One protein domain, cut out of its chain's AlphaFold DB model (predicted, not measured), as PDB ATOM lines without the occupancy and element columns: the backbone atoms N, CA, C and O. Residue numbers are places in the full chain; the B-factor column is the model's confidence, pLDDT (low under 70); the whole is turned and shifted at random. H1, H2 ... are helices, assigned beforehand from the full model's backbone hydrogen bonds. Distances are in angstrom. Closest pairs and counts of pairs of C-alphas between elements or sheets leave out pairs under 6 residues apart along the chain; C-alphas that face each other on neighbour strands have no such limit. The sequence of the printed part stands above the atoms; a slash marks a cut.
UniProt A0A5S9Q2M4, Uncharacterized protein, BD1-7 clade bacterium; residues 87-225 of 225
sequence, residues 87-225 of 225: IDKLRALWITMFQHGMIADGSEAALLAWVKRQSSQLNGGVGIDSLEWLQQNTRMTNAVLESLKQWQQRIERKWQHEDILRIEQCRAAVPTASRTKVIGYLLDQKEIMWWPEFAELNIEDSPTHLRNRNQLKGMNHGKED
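AT A GLANCE: This is residues 87 to 225 of the 225 residues of an uncharacterized protein of BD1-7 clade bacterium (UniProt A0A5S9Q2M4). One long helix, H4, makes the long axis of an elongated model; H1, H2 and H3 gather round its first part, and H5 crosses near its last part with little H6 close to H5. After H6 comes a long stretch with no named element, residues 202 to 225, and its last residues, 220 to 225, stick out. The printed part has 139 residues with six named helices, H1 to H6 in order, and no named strand: the class is all helix. The whole is loose, with a radius of gyration of the C-alphas of 18.7 A and spans of 59 by 34 by 26 A.

IN THESE COORDINATES: H4, residues 138 to 173, is 52.2 A long, from C-alpha 138 at (69.964, 67.952, 72.931) to C-alpha 173 at (80.743, 37.467, 113.860). Before it come H1, residues 87 to 99, 18.3 A; H2, residues 108 to 122, 20.7 A; and H3, residues 131 to 136. After it come H5, residues 179 to 188, 14.4 A, and H6, residues 196 to 201, which ends at C-alpha 201 (90.884, 43.091, 96.856).

HOW THE PARTS SIT: H4 is the hub. With residues 141 to 152 alone it touches H1, the same way at a shallow tilt of 23 degrees; the closest C-alphas, of Leu 90 and Leu 145, are 5.9 A apart. H2 touches residues 140 to 144 of H4, about perpendicular at 74 degrees, closest at the C-alphas of Gln 118 and Val 144, 6.5 A. H3 and H4 touch only at the corner, and only just, with 3 pairs of C-alphas within 8 A; the closest are those of Leu 134 and Thr 141, 5.5 A. H5 touches residues 167 to 171 of H4, closest at the C-alphas of Ile 167 and Ile 183, 6.4 A. H6 and H4 are apart. In H1 to H5 every O i to N i+4 pair is within hydrogen-bond range; H6 has 0 of 2, but 3 of 3 O i to N i+3 pairs.

THE WHOLE: The C-alphas farthest apart, of Gln 136 and Thr 176, are 59.2 A apart. The printed part has no cut, and no link between helices is long. Residues 218 to 225 have pLDDT under 70.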
ATOM      1  N   ILE A  87      69.892  58.976  72.652       85.81
ATOM      2  CA  ILE A  87      68.687  58.172  72.881       85.81
ATOM      3  C   ILE A  87      69.068  56.702  73.029       85.81
ATOM      4  O   ILE A  87      68.570  56.041  73.936       85.81
ATOM      5  N   ASP A  88      70.012  56.214  72.227       85.88
ATOM      6  CA  ASP A  88      70.489  54.835  72.353       85.88
ATOM      7  C   ASP A  88      71.183  54.596  73.696       85.88
ATOM      8  O   ASP A  88      70.937  53.581  74.343       85.88
ATOM      9  N   LYS A  89      71.967  55.565  74.188       89.81
ATOM     10  CA  LYS A  89      72.509  55.525  75.557       89.81
ATOM     11  C   LYS A  89      71.411  55.514  76.614       89.81
ATOM     12  O   LYS A  89      71.544  54.793  77.594       89.81
ATOM     13  N   LEU A  90      70.348  56.299  76.434       91.94
ATOM     14  CA  LEU A  90      69.219  56.331  77.362       91.94
ATOM     15  C   LEU A  90      68.506  54.970  77.415       91.94
ATOM     16  O   LEU A  90      68.254  54.459  78.503       91.94
ATOM     17  N   ARG A  91      68.248  54.360  76.249       92.31
ATOM     18  CA  ARG A  91      67.663  53.016  76.124       92.31
ATOM     19  C   ARG A  91      68.557  51.950  76.744       92.31
ATOM     20  O   ARG A  91      68.084  51.163  77.556       92.31
ATOM     21  N   ALA A  92      69.844  51.951  76.399       92.75
ATOM     22  CA  ALA A  92      70.813  51.005  76.942       92.75
ATOM     23  C   ALA A  92      70.874  51.104  78.470       92.75
ATOM     24  O   ALA A  92      70.782  50.089  79.148       92.75
ATOM     25  N   LEU A  93      70.928  52.326  79.010       96.06
ATOM     26  CA  LEU A  93      70.950  52.553  80.451       96.06
ATOM     27  C   LEU A  93      69.677  52.051  81.140       96.06
ATOM     28  O   LEU A  93      69.766  51.397  82.173       96.06
ATOM     29  N   TRP A  94      68.505  52.305  80.552       96.31
ATOM     30  CA  TRP A  94      67.226  51.804  81.060       96.31
ATOM     31  C   TRP A  94      67.189  50.273  81.120       96.31
ATOM     32  O   TRP A  94      66.831  49.693  82.145       96.31
ATOM     33  N   ILE A  95      67.634  49.613  80.047       93.94
ATOM     34  CA  ILE A  95      67.714  48.149  79.977       93.94
ATOM     35  C   ILE A  95      68.713  47.613  81.008       93.94
ATOM     36  O   ILE A  95      68.392  46.659  81.712       93.94
ATOM     37  N   THR A  96      69.888  48.231  81.151       94.69
ATOM     38  CA  THR A  96      70.879  47.848  82.170       94.69
ATOM     39  C   THR A  96      70.304  47.970  83.581       94.69
ATOM     40  O   THR A  96      70.444  47.047  84.380       94.69
ATOM     41  N   MET A  97      69.593  49.060  83.885       96.69
ATOM     42  CA  MET A  97      68.923  49.234  85.178       96.69
ATOM     43  C   MET A  97      67.891  48.128  85.438       96.69
ATOM     44  O   MET A  97      67.829  47.604  86.549       96.69
ATOM     45  N   PHE A  98      67.119  47.725  84.424       95.31
ATOM     46  CA  PHE A  98      66.187  46.597  84.531       95.31
ATOM     47  C   PHE A  98      66.918  45.266  84.761       95.31
ATOM     48  O   PHE A  98      66.565  44.513  85.667       95.31
ATOM     49  N   GLN A  99      67.988  45.001  84.009       92.56
ATOM     50  CA  GLN A  99      68.813  43.796  84.159       92.56
ATOM     51  C   GLN A  99      69.466  43.697  85.542       92.56
ATOM     52  O   GLN A  99      69.608  42.592  86.062       92.56
ATOM     53  N   HIS A 100      69.813  44.829  86.159       93.56
ATOM     54  CA  HIS A 100      70.333  44.906  87.529       93.56
ATOM     55  C   HIS A 100      69.222  44.878  88.602       93.56
ATOM     56  O   HIS A 100      69.508  44.888  89.800       93.56
ATOM     57  N   GLY A 101      67.949  44.830  88.200       94.88
ATOM     58  CA  GLY A 101      66.805  44.789  89.111       94.88
ATOM     59  C   GLY A 101      66.464  46.130  89.764       94.88
ATOM     60  O   GLY A 101      65.702  46.155  90.723       94.88
ATOM     61  N   MET A 102      67.016  47.247  89.272       95.25
ATOM     62  CA  MET A 102      66.770  48.594  89.817       95.25
ATOM     63  C   MET A 102      65.369  49.116  89.499       95.25
ATOM     64  O   MET A 102      64.849  49.980  90.203       95.25
ATOM     65  N   ILE A 103      64.781  48.624  88.410       95.50
ATOM     66  CA  ILE A 103      63.446  48.986  87.937       95.50
ATOM     67  C   ILE A 103      62.668  47.720  87.582       95.50
ATOM     68  O   ILE A 103      63.262  46.695  87.255       95.50
ATOM     69  N   ALA A 104      61.339  47.807  87.631       93.06
ATOM     70  CA  ALA A 104      60.452  46.669  87.393       93.06
ATOM     71  C   ALA A 104      60.143  46.418  85.907       93.06
ATOM     72  O   ALA A 104      59.794  45.300  85.545       93.06
ATOM     73  N   ASP A 105      60.263  47.440  85.051       89.50
ATOM     74  CA  ASP A 105      59.893  47.360  83.635       89.50
ATOM     75  C   ASP A 105      60.955  48.014  82.736       89.50
ATOM     76  O   ASP A 105      61.156  49.231  82.750       89.50
ATOM     77  N   GLY A 106      61.638  47.181  81.947       90.50
ATOM     78  CA  GLY A 106      62.662  47.583  80.980       90.50
ATOM     79  C   GLY A 106      62.124  47.986  79.602       90.50
ATOM     80  O   GLY A 106      62.924  48.224  78.697       90.50
ATOM     81  N   SER A 107      60.803  48.038  79.408       86.62
ATOM     82  CA  SER A 107      60.182  48.344  78.115       86.62
ATOM     83  C   SER A 107      60.400  49.793  77.662       86.62
ATOM     84  O   SER A 107      60.552  50.719  78.463       86.62
ATOM     85  N   GLU A 108      60.349  50.016  76.343       85.25
ATOM     86  CA  GLU A 108      60.431  51.368  75.767       85.25
ATOM     87  C   GLU A 108      59.233  52.242  76.176       85.25
ATOM     88  O   GLU A 108      59.378  53.454  76.335       85.25
ATOM     89  N   ALA A 109      58.070  51.634  76.428       83.50
ATOM     90  CA  ALA A 109      56.892  52.330  76.938       83.50
ATOM     91  C   ALA A 109      57.112  52.872  78.362       83.50
ATOM     92  O   ALA A 109      56.801  54.037  78.632       83.50
ATOM     93  N   ALA A 110      57.700  52.072  79.259       88.25
ATOM     94  CA  ALA A 110      58.054  52.515  80.606       88.25
ATOM     95  C   ALA A 110      59.123  53.617  80.581       88.25
ATOM     96  O   ALA A 110      58.995  54.619  81.296       88.25
ATOM     97  N   LEU A 111      60.122  53.492  79.698       91.69
ATOM     98  CA  LEU A 111      61.111  54.546  79.469       91.69
ATOM     99  C   LEU A 111      60.439  55.847  79.009       91.69
ATOM    100  O   LEU A 111      60.701  56.905  79.577       91.69
ATOM    101  N   LEU A 112      59.546  55.786  78.017       87.44
ATOM    102  CA  LEU A 112      58.789  56.943  77.529       87.44
ATOM    103  C   LEU A 112      57.968  57.608  78.640       87.44
ATOM    104  O   LEU A 112      58.006  58.831  78.787       87.44
ATOM    105  N   ALA A 113      57.270  56.821  79.460       89.81
ATOM    106  CA  ALA A 113      56.496  57.332  80.589       89.81
ATOM    107  C   ALA A 113      57.387  58.043  81.623       89.81
ATOM    108  O   ALA A 113      57.045  59.129  82.111       89.81
ATOM    109  N   TRP A 114      58.555  57.471  81.924       94.00
ATOM    110  CA  TRP A 114      59.539  58.097  82.801       94.00
ATOM    111  C   TRP A 114      60.098  59.390  82.191       94.00
ATOM    112  O   TRP A 114      60.086  60.428  82.854       94.00
ATOM    113  N   VAL A 115      60.491  59.382  80.912       91.06
ATOM    114  CA  VAL A 115      60.977  60.568  80.180       91.06
ATOM    115  C   VAL A 115      59.938  61.684  80.177       91.06
ATOM    116  O   VAL A 115      60.289  62.842  80.417       91.06
ATOM    117  N   LYS A 116      58.660  61.366  79.955       88.81
ATOM    118  CA  LYS A 116      57.563  62.341  79.996       88.81
ATOM    119  C   LYS A 116      57.479  63.026  81.354       88.81
ATOM    120  O   LYS A 116      57.409  64.253  81.424       88.81
ATOM    121  N   ARG A 117      57.563  62.248  82.437       89.62
ATOM    122  CA  ARG A 117      57.581  62.773  83.809       89.62
ATOM    123  C   ARG A 117      58.799  63.662  84.052       89.62
ATOM    124  O   ARG A 117      58.633  64.800  84.482       89.62
ATOM    125  N   GLN A 118      59.998  63.189  83.720       89.81
ATOM    126  CA  GLN A 118      61.240  63.944  83.926       89.81
ATOM    127  C   GLN A 118      61.263  65.249  83.133       89.81
ATOM    128  O   GLN A 118      61.562  66.316  83.657       89.81
ATOM    129  N   SER A 119      60.895  65.188  81.858       86.06
ATOM    130  CA  SER A 119      60.877  66.367  80.998       86.06
ATOM    131  C   SER A 119      59.804  67.377  81.390       86.06
ATOM    132  O   SER A 119      60.050  68.572  81.257       86.06
ATOM    133  N   SER A 120      58.666  66.942  81.946       86.25
ATOM    134  CA  SER A 120      57.649  67.864  82.468       86.25
ATOM    135  C   SER A 120      58.205  68.763  83.576       86.25
ATOM    136  O   SER A 120      57.985  69.972  83.552       86.25
ATOM    137  N   GLN A 121      59.022  68.208  84.477       82.50
ATOM    138  CA  GLN A 121      59.672  68.955  85.558       82.50
ATOM    139  C   GLN A 121      60.675  69.986  85.017       82.50
ATOM    140  O   GLN A 121      60.849  71.054  85.597       82.50
ATOM    141  N   LEU A 122      61.301  69.692  83.874       76.94
ATOM    142  CA  LEU A 122      62.290  70.556  83.222       76.94
ATOM    143  C   LEU A 122      61.678  71.582  82.256       76.94
ATOM    144  O   LEU A 122      62.356  72.529  81.856       76.94
ATOM    145  N   ASN A 123      60.420  71.391  81.857       78.06
ATOM    146  CA  ASN A 123      59.751  72.145  80.798       78.06
ATOM    147  C   ASN A 123      58.432  72.772  81.289       78.06
ATOM    148  O   ASN A 123      57.432  72.796  80.572       78.06
ATOM    149  N   GLY A 124      58.423  73.271  82.530       72.75
ATOM    150  CA  GLY A 124      57.317  74.064  83.076       72.75
ATOM    151  C   GLY A 124      55.987  73.313  83.185       72.75
ATOM    152  O   GLY A 124      54.937  73.922  83.021       72.75
ATOM    153  N   GLY A 125      56.028  71.998  83.411       78.38
ATOM    154  CA  GLY A 125      54.853  71.132  83.542       78.38
ATOM    155  C   GLY A 125      54.470  70.370  82.270       78.38
ATOM    156  O   GLY A 125      53.639  69.468  82.337       78.38
ATOM    157  N   VAL A 126      55.093  70.654  81.121       74.88
ATOM    158  CA  VAL A 126      54.736  70.009  79.844       74.88
ATOM    159  C   VAL A 126      55.728  68.905  79.496       74.88
ATOM    160  O   VAL A 126      56.855  69.170  79.075       74.88
ATOM    161  N   GLY A 127      55.301  67.656  79.694       79.25
ATOM    162  CA  GLY A 127      56.095  66.460  79.417       79.25
ATOM    163  C   GLY A 127      56.140  66.078  77.938       79.25
ATOM    164  O   GLY A 127      55.174  66.264  77.203       79.25
ATOM    165  N   ILE A 128      57.264  65.501  77.531       79.69
ATOM    166  CA  ILE A 128      57.533  65.009  76.176       79.69
ATOM    167  C   ILE A 128      57.053  63.572  76.060       79.69
ATOM    168  O   ILE A 128      57.462  62.725  76.849       79.69
ATOM    169  N   ASP A 129      56.243  63.276  75.057       78.06
ATOM    170  CA  ASP A 129      55.668  61.952  74.815       78.06
ATOM    171  C   ASP A 129      56.363  61.155  73.694       78.06
ATOM    172  O   ASP A 129      55.952  60.039  73.397       78.06
ATOM    173  N   SER A 130      57.444  61.683  73.111       76.88
ATOM    174  CA  SER A 130      58.206  61.037  72.036       76.88
ATOM    175  C   SER A 130      59.725  61.124  72.243       76.88
ATOM    176  O   SER A 130      60.286  62.206  72.452       76.88
ATOM    177  N   LEU A 131      60.426  59.987  72.123       75.06
ATOM    178  CA  LEU A 131      61.896  59.944  72.152       75.06
ATOM    179  C   LEU A 131      62.517  60.647  70.939       75.06
ATOM    180  O   LEU A 131      63.542  61.315  71.086       75.06
ATOM    181  N   GLU A 132      61.880  60.560  69.768       74.94
ATOM    182  CA  GLU A 132      62.311  61.286  68.565       74.94
ATOM    183  C   GLU A 132      62.299  62.799  68.817       74.94
ATOM    184  O   GLU A 132      63.185  63.537  68.382       74.94
ATOM    185  N   TRP A 133      61.328  63.274  69.594       75.12
ATOM    186  CA  TRP A 133      61.275  64.673  69.974       75.12
ATOM    187  C   TRP A 133      62.341  65.048  70.997       75.12
ATOM    188  O   TRP A 133      63.007  66.080  70.859       75.12
ATOM    189  N   LEU A 134      62.541  64.199  72.012       78.50
ATOM    190  CA  LEU A 134      63.614  64.399  72.983       78.50
ATOM    191  C   LEU A 134      64.955  64.541  72.257       78.50
ATOM    192  O   LEU A 134      65.720  65.442  72.588       78.50
ATOM    193  N   GLN A 135      65.202  63.725  71.231       78.19
ATOM    194  CA  GLN A 135      66.410  63.752  70.404       78.19
ATOM    195  C   GLN A 135      66.628  65.095  69.695       78.19
ATOM    196  O   GLN A 135      67.753  65.601  69.613       78.19
ATOM    197  N   GLN A 136      65.547  65.721  69.225       74.44
ATOM    198  CA  GLN A 136      65.606  67.039  68.596       74.44
ATOM    199  C   GLN A 136      66.015  68.133  69.599       74.44
ATOM    200  O   GLN A 136      66.544  69.171  69.187       74.44
ATOM    201  N   ASN A 137      65.898  67.897  70.912       77.44
ATOM    202  CA  ASN A 137      66.314  68.813  71.977       77.44
ATOM    203  C   ASN A 137      67.491  68.280  72.813       77.44
ATOM    204  O   ASN A 137      67.329  67.902  73.964       77.44
ATOM    205  N   THR A 138      68.709  68.386  72.276       80.06
ATOM    206  CA  THR A 138      69.964  67.952  72.931       80.06
ATOM    207  C   THR A 138      70.132  68.398  74.384       80.06
ATOM    208  O   THR A 138      70.655  67.645  75.197       80.06
ATOM    209  N   ARG A 139      69.729  69.628  74.738       81.56
ATOM    210  CA  ARG A 139      69.860  70.101  76.125       81.56
ATOM    211  C   ARG A 139      68.962  69.280  77.045       81.56
ATOM    212  O   ARG A 139      69.400  68.889  78.120       81.56
ATOM    213  N   MET A 140      67.733  69.028  76.611       83.88
ATOM    214  CA  MET A 140      66.786  68.215  77.356       83.88
ATOM    215  C   MET A 140      67.160  66.732  77.322       83.88
ATOM    216  O   MET A 140      67.119  66.104  78.371       83.88
ATOM    217  N   THR A 141      67.621  66.194  76.185       87.69
ATOM    218  CA  THR A 141      68.163  64.824  76.105       87.69
ATOM    219  C   THR A 141      69.280  64.625  77.123       87.69
ATOM    220  O   THR A 141      69.243  63.666  77.886       87.69
ATOM    221  N   ASN A 142      70.234  65.561  77.189       88.19
ATOM    222  CA  ASN A 142      71.322  65.526  78.164       88.19
ATOM    223  C   ASN A 142      70.800  65.607  79.595       88.19
ATOM    224  O   ASN A 142      71.208  64.811  80.426       88.19
ATOM    225  N   ALA A 143      69.900  66.546  79.890       88.75
ATOM    226  CA  ALA A 143      69.362  66.700  81.238       88.75
ATOM    227  C   ALA A 143      68.625  65.436  81.712       88.75
ATOM    228  O   ALA A 143      68.827  64.993  82.841       88.75
ATOM    229  N   VAL A 144      67.825  64.821  80.838       91.56
ATOM    230  CA  VAL A 144      67.117  63.565  81.115       91.56
ATOM    231  C   VAL A 144      68.103  62.403  81.281       91.56
ATOM    232  O   VAL A 144      67.986  61.647  82.241       91.56
ATOM    233  N   LEU A 145      69.110  62.288  80.410       92.88
ATOM    234  CA  LEU A 145      70.144  61.254  80.507       92.88
ATOM    235  C   LEU A 145      70.966  61.374  81.798       92.88
ATOM    236  O   LEU A 145      71.196  60.374  82.470       92.88
ATOM    237  N   GLU A 146      71.387  62.582  82.171       93.88
ATOM    238  CA  GLU A 146      72.112  62.814  83.424       93.88
ATOM    239  C   GLU A 146      71.229  62.555  84.649       93.88
ATOM    240  O   GLU A 146      71.701  61.989  85.631       93.88
ATOM    241  N   SER A 147      69.933  62.875  84.577       94.38
ATOM    242  CA  SER A 147      68.980  62.525  85.639       94.38
ATOM    243  C   SER A 147      68.847  61.006  85.800       94.38
ATOM    244  O   SER A 147      68.802  60.513  86.928       94.38
ATOM    245  N   LEU A 148      68.851  60.249  84.692       96.25
ATOM    246  CA  LEU A 148      68.806  58.783  84.724       96.25
ATOM    247  C   LEU A 148      70.071  58.205  85.369       96.25
ATOM    248  O   LEU A 148      69.975  57.395  86.288       96.25
ATOM    249  N   LYS A 149      71.252  58.689  84.964       95.31
ATOM    250  CA  LYS A 149      72.538  58.291  85.565       95.31
ATOM    251  C   LYS A 149      72.604  58.607  87.055       95.31
ATOM    252  O   LYS A 149      73.045  57.780  87.844       95.31
ATOM    253  N   GLN A 150      72.158  59.793  87.466       96.75
ATOM    254  CA  GLN A 150      72.130  60.165  88.881       96.75
ATOM    255  C   GLN A 150      71.183  59.270  89.677       96.75
ATOM    256  O   GLN A 150      71.472  58.926  90.822       96.75
ATOM    257  N   TRP A 151      70.046  58.881  89.097       96.69
ATOM    258  CA  TRP A 151      69.144  57.935  89.740       96.69
ATOM    259  C   TRP A 151      69.785  56.554  89.896       96.69
ATOM    260  O   TRP A 151      69.804  56.053  91.020       96.69
ATOM    261  N   GLN A 152      70.388  56.011  88.835       96.50
ATOM    262  CA  GLN A 152      71.154  54.764  88.883       96.50
ATOM    263  C   GLN A 152      72.227  54.807  89.980       96.50
ATOM    264  O   GLN A 152      72.213  53.978  90.882       96.50
ATOM    265  N   GLN A 153      73.091  55.826  89.976       96.38
ATOM    266  CA  GLN A 153      74.172  55.957  90.959       96.38
ATOM    267  C   GLN A 153      73.665  56.045  92.402       96.38
ATOM    268  O   GLN A 153      74.327  55.577  93.323       96.38
ATOM    269  N   ARG A 154      72.508  56.680  92.636       97.06
ATOM    270  CA  ARG A 154      71.909  56.722  93.978       97.06
ATOM    271  C   ARG A 154      71.491  55.331  94.444       97.06
ATOM    272  O   ARG A 154      71.713  55.017  95.609       97.06
ATOM    273  N   ILE A 155      70.909  54.525  93.556       96.44
ATOM    274  CA  ILE A 155      70.539  53.139  93.860       96.44
ATOM    275  C   ILE A 155      71.800  52.302  94.093       96.44
ATOM    276  O   ILE A 155      71.899  51.651  95.128       96.44
ATOM    277  N   GLU A 156      72.785  52.380  93.194       94.69
ATOM    278  CA  GLU A 156      74.050  51.640  93.304       94.69
ATOM    279  C   GLU A 156      74.769  51.943  94.617       94.69
ATOM    280  O   GLU A 156      75.087  51.019  95.358       94.69
ATOM    281  N   ARG A 157      74.935  53.225  94.975       95.56
ATOM    282  CA  ARG A 157      75.550  53.612  96.256       95.56
ATOM    283  C   ARG A 157      74.790  53.067  97.459       95.56
ATOM    284  O   ARG A 157      75.414  52.644  98.426       95.56
ATOM    285  N   LYS A 158      73.453  53.085  97.416       96.25
ATOM    286  CA  LYS A 158      72.623  52.541  98.496       96.25
ATOM    287  C   LYS A 158      72.859  51.036  98.649       96.25
ATOM    288  O   LYS A 158      73.144  50.581  99.750       96.25
ATOM    289  N   TRP A 159      72.780  50.277  97.560       96.19
ATOM    290  CA  TRP A 159      72.951  48.822  97.593       96.19
ATOM    291  C   TRP A 159      74.379  48.398  97.934       96.19
ATOM    292  O   TRP A 159      74.567  47.467  98.710       96.19
ATOM    293  N   GLN A 160      75.381  49.106  97.417       95.12
ATOM    294  CA  GLN A 160      76.777  48.867  97.767       95.12
ATOM    295  C   GLN A 160      77.011  49.112  99.260       95.12
ATOM    296  O   GLN A 160      77.675  48.320  99.922       95.12
ATOM    297  N   HIS A 161      76.430  50.179  99.813       95.75
ATOM    298  CA  HIS A 161      76.496  50.442 101.245       95.75
ATOM    299  C   HIS A 161      75.848  49.316 102.067       95.75
ATOM    300  O   HIS A 161      76.453  48.852 103.031       95.75
ATOM    301  N   GLU A 162      74.665  48.838 101.673       95.81
ATOM    302  CA  GLU A 162      73.998  47.695 102.318       95.81
ATOM    303  C   GLU A 162      74.875  46.429 102.305       95.81
ATOM    304  O   GLU A 162      75.016  45.768 103.336       95.81
ATOM    305  N   ASP A 163      75.519  46.121 101.176       95.88
ATOM    306  CA  ASP A 163      76.406  44.957 101.053       95.88
ATOM    307  C   ASP A 163      77.683  45.108 101.888       95.88
ATOM    308  O   ASP A 163      78.113  44.157 102.543       95.88
ATOM    309  N   ILE A 164      78.262  46.311 101.945       95.38
ATOM    310  CA  ILE A 164      79.399  46.610 102.828       95.38
ATOM    311  C   ILE A 164      79.009  46.398 104.294       95.38
ATOM    312  O   ILE A 164      79.759  45.764 105.037       95.38
ATOM    313  N   LEU A 165      77.833  46.869 104.717       95.75
ATOM    314  CA  LEU A 165      77.347  46.637 106.079       95.75
ATOM    315  C   LEU A 165      77.169  45.141 106.365       95.75
ATOM    316  O   LEU A 165      77.561  44.679 107.438       95.75
ATOM    317  N   ARG A 166      76.641  44.366 105.409       95.69
ATOM    318  CA  ARG A 166      76.515  42.906 105.539       95.69
ATOM    319  C   ARG A 166      77.878  42.229 105.709       95.69
ATOM    320  O   ARG A 166      78.013  41.350 106.564       95.69
ATOM    321  N   ILE A 167      78.883  42.657 104.941       95.69
ATOM    322  CA  ILE A 167      80.266  42.164 105.040       95.69
ATOM    323  C   ILE A 167      80.843  42.448 106.430       95.69
ATOM    324  O   ILE A 167      81.362  41.531 107.069       95.69
ATOM    325  N   GLU A 168      80.730  43.683 106.927       95.31
ATOM    326  CA  GLU A 168      81.274  44.043 108.244       95.31
ATOM    327  C   GLU A 168      80.553  43.314 109.387       95.31
ATOM    328  O   GLU A 168      81.205  42.838 110.316       95.31
ATOM    329  N   GLN A 169      79.232  43.123 109.296       94.62
ATOM    330  CA  GLN A 169      78.479  42.303 110.253       94.62
ATOM    331  C   GLN A 169      78.967  40.848 110.273       94.62
ATOM    332  O   GLN A 169      79.199  40.282 111.340       94.62
ATOM    333  N   CYS A 170      79.154  40.233 109.100       95.00
ATOM    334  CA  CYS A 170      79.644  38.858 109.007       95.00
ATOM    335  C   CYS A 170      81.079  38.728 109.540       95.00
ATOM    336  O   CYS A 170      81.414  37.754 110.215       95.00
ATOM    337  N   ARG A 171      81.922  39.729 109.280       95.12
ATOM    338  CA  ARG A 171      83.299  39.778 109.775       95.12
ATOM    339  C   ARG A 171      83.365  39.966 111.290       95.12
ATOM    340  O   ARG A 171      84.198  39.336 111.933       95.12
ATOM    341  N   ALA A 172      82.479  40.772 111.873       94.25
ATOM    342  CA  ALA A 172      82.377  40.919 113.326       94.25
ATOM    343  C   ALA A 172      81.965  39.605 114.017       94.25
ATOM    344  O   ALA A 172      82.442  39.314 115.111       94.25
ATOM    345  N   ALA A 173      81.129  38.789 113.365       93.38
ATOM    346  CA  ALA A 173      80.743  37.467 113.860       93.38
ATOM    347  C   ALA A 173      81.860  36.413 113.727       93.38
ATOM    348  O   ALA A 173      81.872  35.437 114.476       93.38
ATOM    349  N   VAL A 174      82.810  36.605 112.801       92.62
ATOM    350  CA  VAL A 174      83.950  35.697 112.573       92.62
ATOM    351  C   VAL A 174      85.273  36.487 112.509       92.62
ATOM    352  O   VAL A 174      85.856  36.628 111.430       92.62
ATOM    353  N   PRO A 175      85.799  36.995 113.646       87.44
ATOM    354  CA  PRO A 175      86.930  37.935 113.653       87.44
ATOM    355  C   PRO A 175      88.248  37.385 113.088       87.44
ATOM    356  O   PRO A 175      89.120  38.151 112.683       87.44
ATOM    357  N   THR A 176      88.412  36.061 113.067       93.19
ATOM    358  CA  THR A 176      89.607  35.379 112.551       93.19
ATOM    359  C   THR A 176      89.624  35.263 111.024       93.19
ATOM    360  O   THR A 176      90.674  34.986 110.443       93.19
ATOM    361  N   ALA A 177      88.485  35.470 110.353       92.25
ATOM    362  CA  ALA A 177      88.393  35.399 108.902       92.25
ATOM    363  C   ALA A 177      88.878  36.700 108.246       92.25
ATOM    364  O   ALA A 177      88.531  37.809 108.658       92.25
ATOM    365  N   SER A 178      89.662  36.573 107.171       94.12
ATOM    366  CA  SER A 178      90.044  37.730 106.363       94.12
ATOM    367  C   SER A 178      88.834  38.295 105.614       94.12
ATOM    368  O   SER A 178      87.917  37.561 105.238       94.12
ATOM    369  N   ARG A 179      88.854  39.606 105.335       93.75
ATOM    370  CA  ARG A 179      87.780  40.292 104.598       93.75
ATOM    371  C   ARG A 179      87.481  39.620 103.252       93.75
ATOM    372  O   ARG A 179      86.321  39.393 102.938       93.75
ATOM    373  N   THR A 180      88.515  39.233 102.507       95.12
ATOM    374  CA  THR A 180      88.398  38.538 101.214       95.12
ATOM    375  C   THR A 180      87.651  37.206 101.333       95.12
ATOM    376  O   THR A 180      86.782  36.921 100.516       95.12
ATOM    377  N   LYS A 181      87.926  36.415 102.385       95.00
ATOM    378  CA  LYS A 181      87.219  35.147 102.635       95.00
ATOM    379  C   LYS A 181      85.746  35.369 102.968       95.00
ATOM    380  O   LYS A 181      84.903  34.619 102.493       95.00
ATOM    381  N   VAL A 182      85.443  36.402 103.757       96.12
ATOM    382  CA  VAL A 182      84.058  36.775 104.084       96.12
ATOM    383  C   VAL A 182      83.297  37.197 102.828       96.12
ATOM    384  O   VAL A 182      82.184  36.727 102.615       96.12
ATOM    385  N   ILE A 183      83.896  38.033 101.974       96.44
ATOM    386  CA  ILE A 183      83.266  38.469 100.718       96.44
ATOM    387  C   ILE A 183      83.004  37.270  99.799       96.44
ATOM    388  O   ILE A 183      81.875  37.110  99.348       96.44
ATOM    389  N   GLY A 184      84.001  36.404  99.576       95.25
ATOM    390  CA  GLY A 184      83.837  35.200  98.749       95.25
ATOM    391  C   GLY A 184      82.714  34.293  99.257       95.25
ATOM    392  O   GLY A 184      81.827  33.918  98.499       95.25
ATOM    393  N   TYR A 185      82.673  34.049 100.569       94.69
ATOM    394  CA  TYR A 185      81.594  33.282 101.188       94.69
ATOM    395  C   TYR A 185      80.207  33.909 100.953       94.69
ATOM    396  O   TYR A 185      79.268  33.208 100.586       94.69
ATOM    397  N   LEU A 186      80.057  35.224 101.141       95.75
ATOM    398  CA  LEU A 186      78.767  35.901 100.958       95.75
ATOM    399  C   LEU A 186      78.317  35.931  99.487       95.75
ATOM    400  O   LEU A 186      77.115  35.829  99.223       95.75
ATOM    401  N   LEU A 187      79.257  36.041  98.541       95.81
ATOM    402  CA  LEU A 187      78.986  35.926  97.104       95.81
ATOM    403  C   LEU A 187      78.487  34.519  96.750       95.81
ATOM    404  O   LEU A 187      77.450  34.390  96.096       95.81
ATOM    405  N   ASP A 188      79.150  33.475  97.255       93.56
ATOM    406  CA  ASP A 188      78.752  32.075  97.045       93.56
ATOM    407  C   ASP A 188      77.359  31.778  97.619       93.56
ATOM    408  O   ASP A 188      76.560  31.056  97.018       93.56
ATOM    409  N   GLN A 189      77.033  32.373  98.771       93.31
ATOM    410  CA  GLN A 189      75.716  32.250  99.403       93.31
ATOM    411  C   GLN A 189      74.630  33.129  98.766       93.31
ATOM    412  O   GLN A 189      73.468  33.044  99.182       93.31
ATOM    413  N   LYS A 190      74.970  33.937  97.751       94.75
ATOM    414  CA  LYS A 190      74.056  34.885  97.090       94.75
ATOM    415  C   LYS A 190      73.449  35.903  98.062       94.75
ATOM    416  O   LYS A 190      72.292  36.292  97.908       94.75
ATOM    417  N   GLU A 191      74.202  36.309  99.081       94.75
ATOM    418  CA  GLU A 191      73.752  37.283 100.086       94.75
ATOM    419  C   GLU A 191      74.146  38.725  99.752       94.75
ATOM    420  O   GLU A 191      73.511  39.657 100.237       94.75
ATOM    421  N   ILE A 192      75.165  38.911  98.911       96.12
ATOM    422  CA  ILE A 192      75.600  40.215  98.394       96.12
ATOM    423  C   ILE A 192      75.760  40.149  96.875       96.12
ATOM    424  O   ILE A 192      75.926  39.066  96.305       96.12
ATOM    425  N   MET A 193      75.708  41.304  96.211       96.12
ATOM    426  CA  MET A 193      76.022  41.389  94.784       96.12
ATOM    427  C   MET A 193      77.524  41.494  94.555       96.12
ATOM    428  O   MET A 193      78.296  41.852  95.445       96.12
ATOM    429  N   TRP A 194      77.928  41.226  93.319       95.44
ATOM    430  CA  TRP A 194      79.263  41.550  92.860       95.44
ATOM    431  C   TRP A 194      79.416  43.030  92.537       95.44
ATOM    432  O   TRP A 194      78.636  43.600  91.769       95.44
ATOM    433  N   TRP A 195      80.484  43.612  93.076       94.94
ATOM    434  CA  TRP A 195      80.869  45.000  92.878       94.94
ATOM    435  C   TRP A 195      82.277  45.066  92.272       94.94
ATOM    436  O   TRP A 195      83.158  44.342  92.741       94.94
ATOM    437  N   PRO A 196      82.525  45.909  91.249       91.75
ATOM    438  CA  PRO A 196      83.849  46.040  90.631       91.75
ATOM    439  C   PRO A 196      84.986  46.329  91.622       91.75
ATOM    440  O   PRO A 196      86.108  45.879  91.415       91.75
ATOM    441  N   GLU A 197      84.696  47.020  92.721       91.44
ATOM    442  CA  GLU A 197      85.639  47.361  93.792       91.44
ATOM    443  C   GLU A 197      86.195  46.124  94.515       91.44
ATOM    444  O   GLU A 197      87.254  46.184  95.136       91.44
ATOM    445  N   PHE A 198      85.531  44.968  94.423       94.12
ATOM    446  CA  PHE A 198      86.063  43.714  94.962       94.12
ATOM    447  C   PHE A 198      87.280  43.205  94.184       94.12
ATOM    448  O   PHE A 198      88.123  42.517  94.766       94.12
ATOM    449  N   ALA A 199      87.436  43.600  92.916       91.94
ATOM    450  CA  ALA A 199      88.633  43.289  92.140       91.94
ATOM    451  C   ALA A 199      89.892  43.945  92.737       91.94
ATOM    452  O   ALA A 199      90.968  43.356  92.693       91.94
ATOM    453  N   GLU A 200      89.760  45.112  93.384       91.62
ATOM    454  CA  GLU A 200      90.867  45.781  94.092       91.62
ATOM    455  C   GLU A 200      91.369  44.966  95.297       91.62
ATOM    456  O   GLU A 200      92.486  45.158  95.773       91.62
ATOM    457  N   LEU A 201      90.553  44.024  95.779       91.00
ATOM    458  CA  LEU A 201      90.884  43.091  96.856       91.00
ATOM    459  C   LEU A 201      91.392  41.735  96.333       91.00
ATOM    460  O   LEU A 201      91.470  40.784  97.116       91.00
ATOM    461  N   ASN A 202      91.728  41.643  95.039       92.62
ATOM    462  CA  ASN A 202      92.096  40.412  94.328       92.62
ATOM    463  C   ASN A 202      91.016  39.320  94.395       92.62
ATOM    464  O   ASN A 202      91.329  38.131  94.452       92.62
ATOM    465  N   ILE A 203      89.743  39.715  94.425       92.12
ATOM    466  CA  ILE A 203      88.633  38.782  94.236       92.12
ATOM    467  C   ILE A 203      88.338  38.755  92.739       92.12
ATOM    468  O   ILE A 203      88.178  39.805  92.119       92.12
ATOM    469  N   GLU A 204      88.314  37.568  92.142       90.62
ATOM    470  CA  GLU A 204      88.002  37.412  90.721       90.62
ATOM    471  C   GLU A 204      86.490  37.410  90.508       90.62
ATOM    472  O   GLU A 204      85.744  36.841  91.304       90.62
ATOM    473  N   ASP A 205      86.036  38.038  89.424       92.00
ATOM    474  CA  ASP A 205      84.634  37.956  89.033       92.00
ATOM    475  C   ASP A 205      84.320  36.580  88.429       92.00
ATOM    476  O   ASP A 205      85.091  36.040  87.638       92.00
ATOM    477  N   SER A 206      83.154  36.039  88.765       90.69
ATOM    478  CA  SER A 206      82.675  34.733  88.330       90.69
ATOM    479  C   SER A 206      81.305  34.878  87.664       90.69
ATOM    480  O   SER A 206      80.472  35.649  88.143       90.69
ATOM    481  N   PRO A 207      80.979  34.081  86.626       87.88
ATOM    482  CA  PRO A 207      79.639  34.054  86.033       87.88
ATOM    483  C   PRO A 207      78.508  33.719  87.019       87.88
ATOM    484  O   PRO A 207      77.342  33.979  86.728       87.88
ATOM    485  N   THR A 208      78.828  33.116  88.168       88.56
ATOM    486  CA  THR A 208      77.858  32.802  89.230       88.56
ATOM    487  C   THR A 208      77.503  34.006  90.099       88.56
ATOM    488  O   THR A 208      76.512  33.952  90.831       88.56
ATOM    489  N   HIS A 209      78.289  35.081  90.032       93.31
ATOM    490  CA  HIS A 209      78.072  36.263  90.838       93.31
ATOM    491  C   HIS A 209      76.856  37.066  90.384       93.31
ATOM    492  O   HIS A 209      76.641  37.339  89.201       93.31
ATOM    493  N   LEU A 210      76.064  37.501  91.361       93.56
ATOM    494  CA  LEU A 210      74.828  38.218  91.098       93.56
ATOM    495  C   LEU A 210      75.086  39.702  90.849       93.56
ATOM    496  O   LEU A 210      75.772  40.374  91.615       93.56
ATOM    497  N   ARG A 211      74.466  40.215  89.785       91.50
ATOM    498  CA  ARG A 211      74.427  41.647  89.433       91.50
ATOM    499  C   ARG A 211      73.015  42.224  89.505       91.50
ATOM    500  O   ARG A 211      72.832  43.433  89.418       91.50
ATOM    501  N   ASN A 212      72.022  41.349  89.644       93.19
ATOM    502  CA  ASN A 212      70.632  41.715  89.822       93.19
ATOM    503  C   ASN A 212      70.257  41.576  91.295       93.19
ATOM    504  O   ASN A 212      70.290  40.472  91.845       93.19
ATOM    505  N   ARG A 213      69.866  42.687  91.921       93.62
ATOM    506  CA  ARG A 213      69.538  42.727  93.352       93.62
ATOM    507  C   ARG A 213      68.396  41.781  93.713       93.62
ATOM    508  O   ARG A 213      68.454  41.125  94.746       93.62
ATOM    509  N   ASN A 214      67.416  41.636  92.826       91.44
ATOM    510  CA  ASN A 214      66.240  40.796  93.049       91.44
ATOM    511  C   ASN A 214      66.571  39.292  93.060       91.44
ATOM    512  O   ASN A 214      65.707  38.483  93.379       91.44
ATOM    513  N   GLN A 215      67.800  38.904  92.702       91.38
ATOM    514  CA  GLN A 215      68.263  37.514  92.743       91.38
ATOM    515  C   GLN A 215      68.950  37.144  94.068       91.38
ATOM    516  O   GLN A 215      69.289  35.973  94.258       91.38
ATOM    517  N   LEU A 216      69.176  38.106  94.973       91.31
ATOM    518  CA  LEU A 216      69.767  37.831  96.280       91.31
ATOM    519  C   LEU A 216      68.834  37.007  97.169       91.31
ATOM    520  O   LEU A 216      67.607  37.152  97.162       91.31
ATOM    521  N   LYS A 217      69.435  36.153  97.994       83.06
ATOM    522  CA  LYS A 217      68.728  35.346  98.988       83.06
ATOM    523  C   LYS A 217      68.120  36.262 100.059       83.06
ATOM    524  O   LYS A 217      68.803  37.116 100.609       83.06
ATOM    525  N   GLY A 218      66.836  36.066 100.371       66.25
ATOM    526  CA  GLY A 218      66.118  36.843 101.395       66.25
ATOM    527  C   GLY A 218      65.285  38.024 100.875       66.25
ATOM    528  O   GLY A 218      64.577  38.634 101.667       66.25
ATOM    529  N   MET A 219      65.289  38.307  99.565       56.75
ATOM    530  CA  MET A 219      64.457  39.352  98.933       56.75
ATOM    531  C   MET A 219      63.102  38.853  98.381       56.75
ATOM    532  O   MET A 219      62.523  39.466  97.482       56.75
ATOM    533  N   ASN A 220      62.545  37.758  98.914       40.41
ATOM    534  CA  ASN A 220      61.213  37.296  98.504       40.41
ATOM    535  C   ASN A 220      60.107  38.271  98.965       40.41
ATOM    536  O   ASN A 220      59.659  38.231 100.104       40.41
ATOM    537  N   HIS A 221      59.673  39.101  98.009       47.06
ATOM    538  CA  HIS A 221      58.358  39.730  97.818       47.06
ATOM    539  C   HIS A 221      57.739  40.552  98.962       47.06
ATOM    540  O   HIS A 221      56.796  40.119  99.616       47.06
ATOM    541  N   GLY A 222      58.135  41.823  99.039       33.72
ATOM    542  CA  GLY A 222      57.221  42.912  99.389       33.72
ATOM    543  C   GLY A 222      56.838  43.677  98.122       33.72
ATOM    544  O   GLY A 222      57.546  44.598  97.728       33.72
ATOM    545  N   LYS A 223      55.758  43.262  97.446       38.12
ATOM    546  CA  LYS A 223      55.008  44.180  96.579       38.12
ATOM    547  C   LYS A 223      54.392  45.214  97.521       38.12
ATOM    548  O   LYS A 223      53.464  44.872  98.244       38.12
ATOM    549  N   GLU A 224      54.947  46.415  97.567       31.05
ATOM    550  CA  GLU A 224      54.198  47.577  98.040       31.05
ATOM    551  C   GLU A 224      53.557  48.212  96.804       31.05
ATOM    552  O   GLU A 224      54.254  48.536  95.836       31.05
ATOM    553  N   ASP A 225      52.223  48.235  96.832       33.62
ATOM    554  CA  ASP A 225      51.314  48.807  95.836       33.62
ATOM    555  C   ASP A 225      51.493  50.328  95.655       33.62
ATOM    556  O   ASP A 225      51.846  51.023  96.639       33.62
TER     557      ASP A 225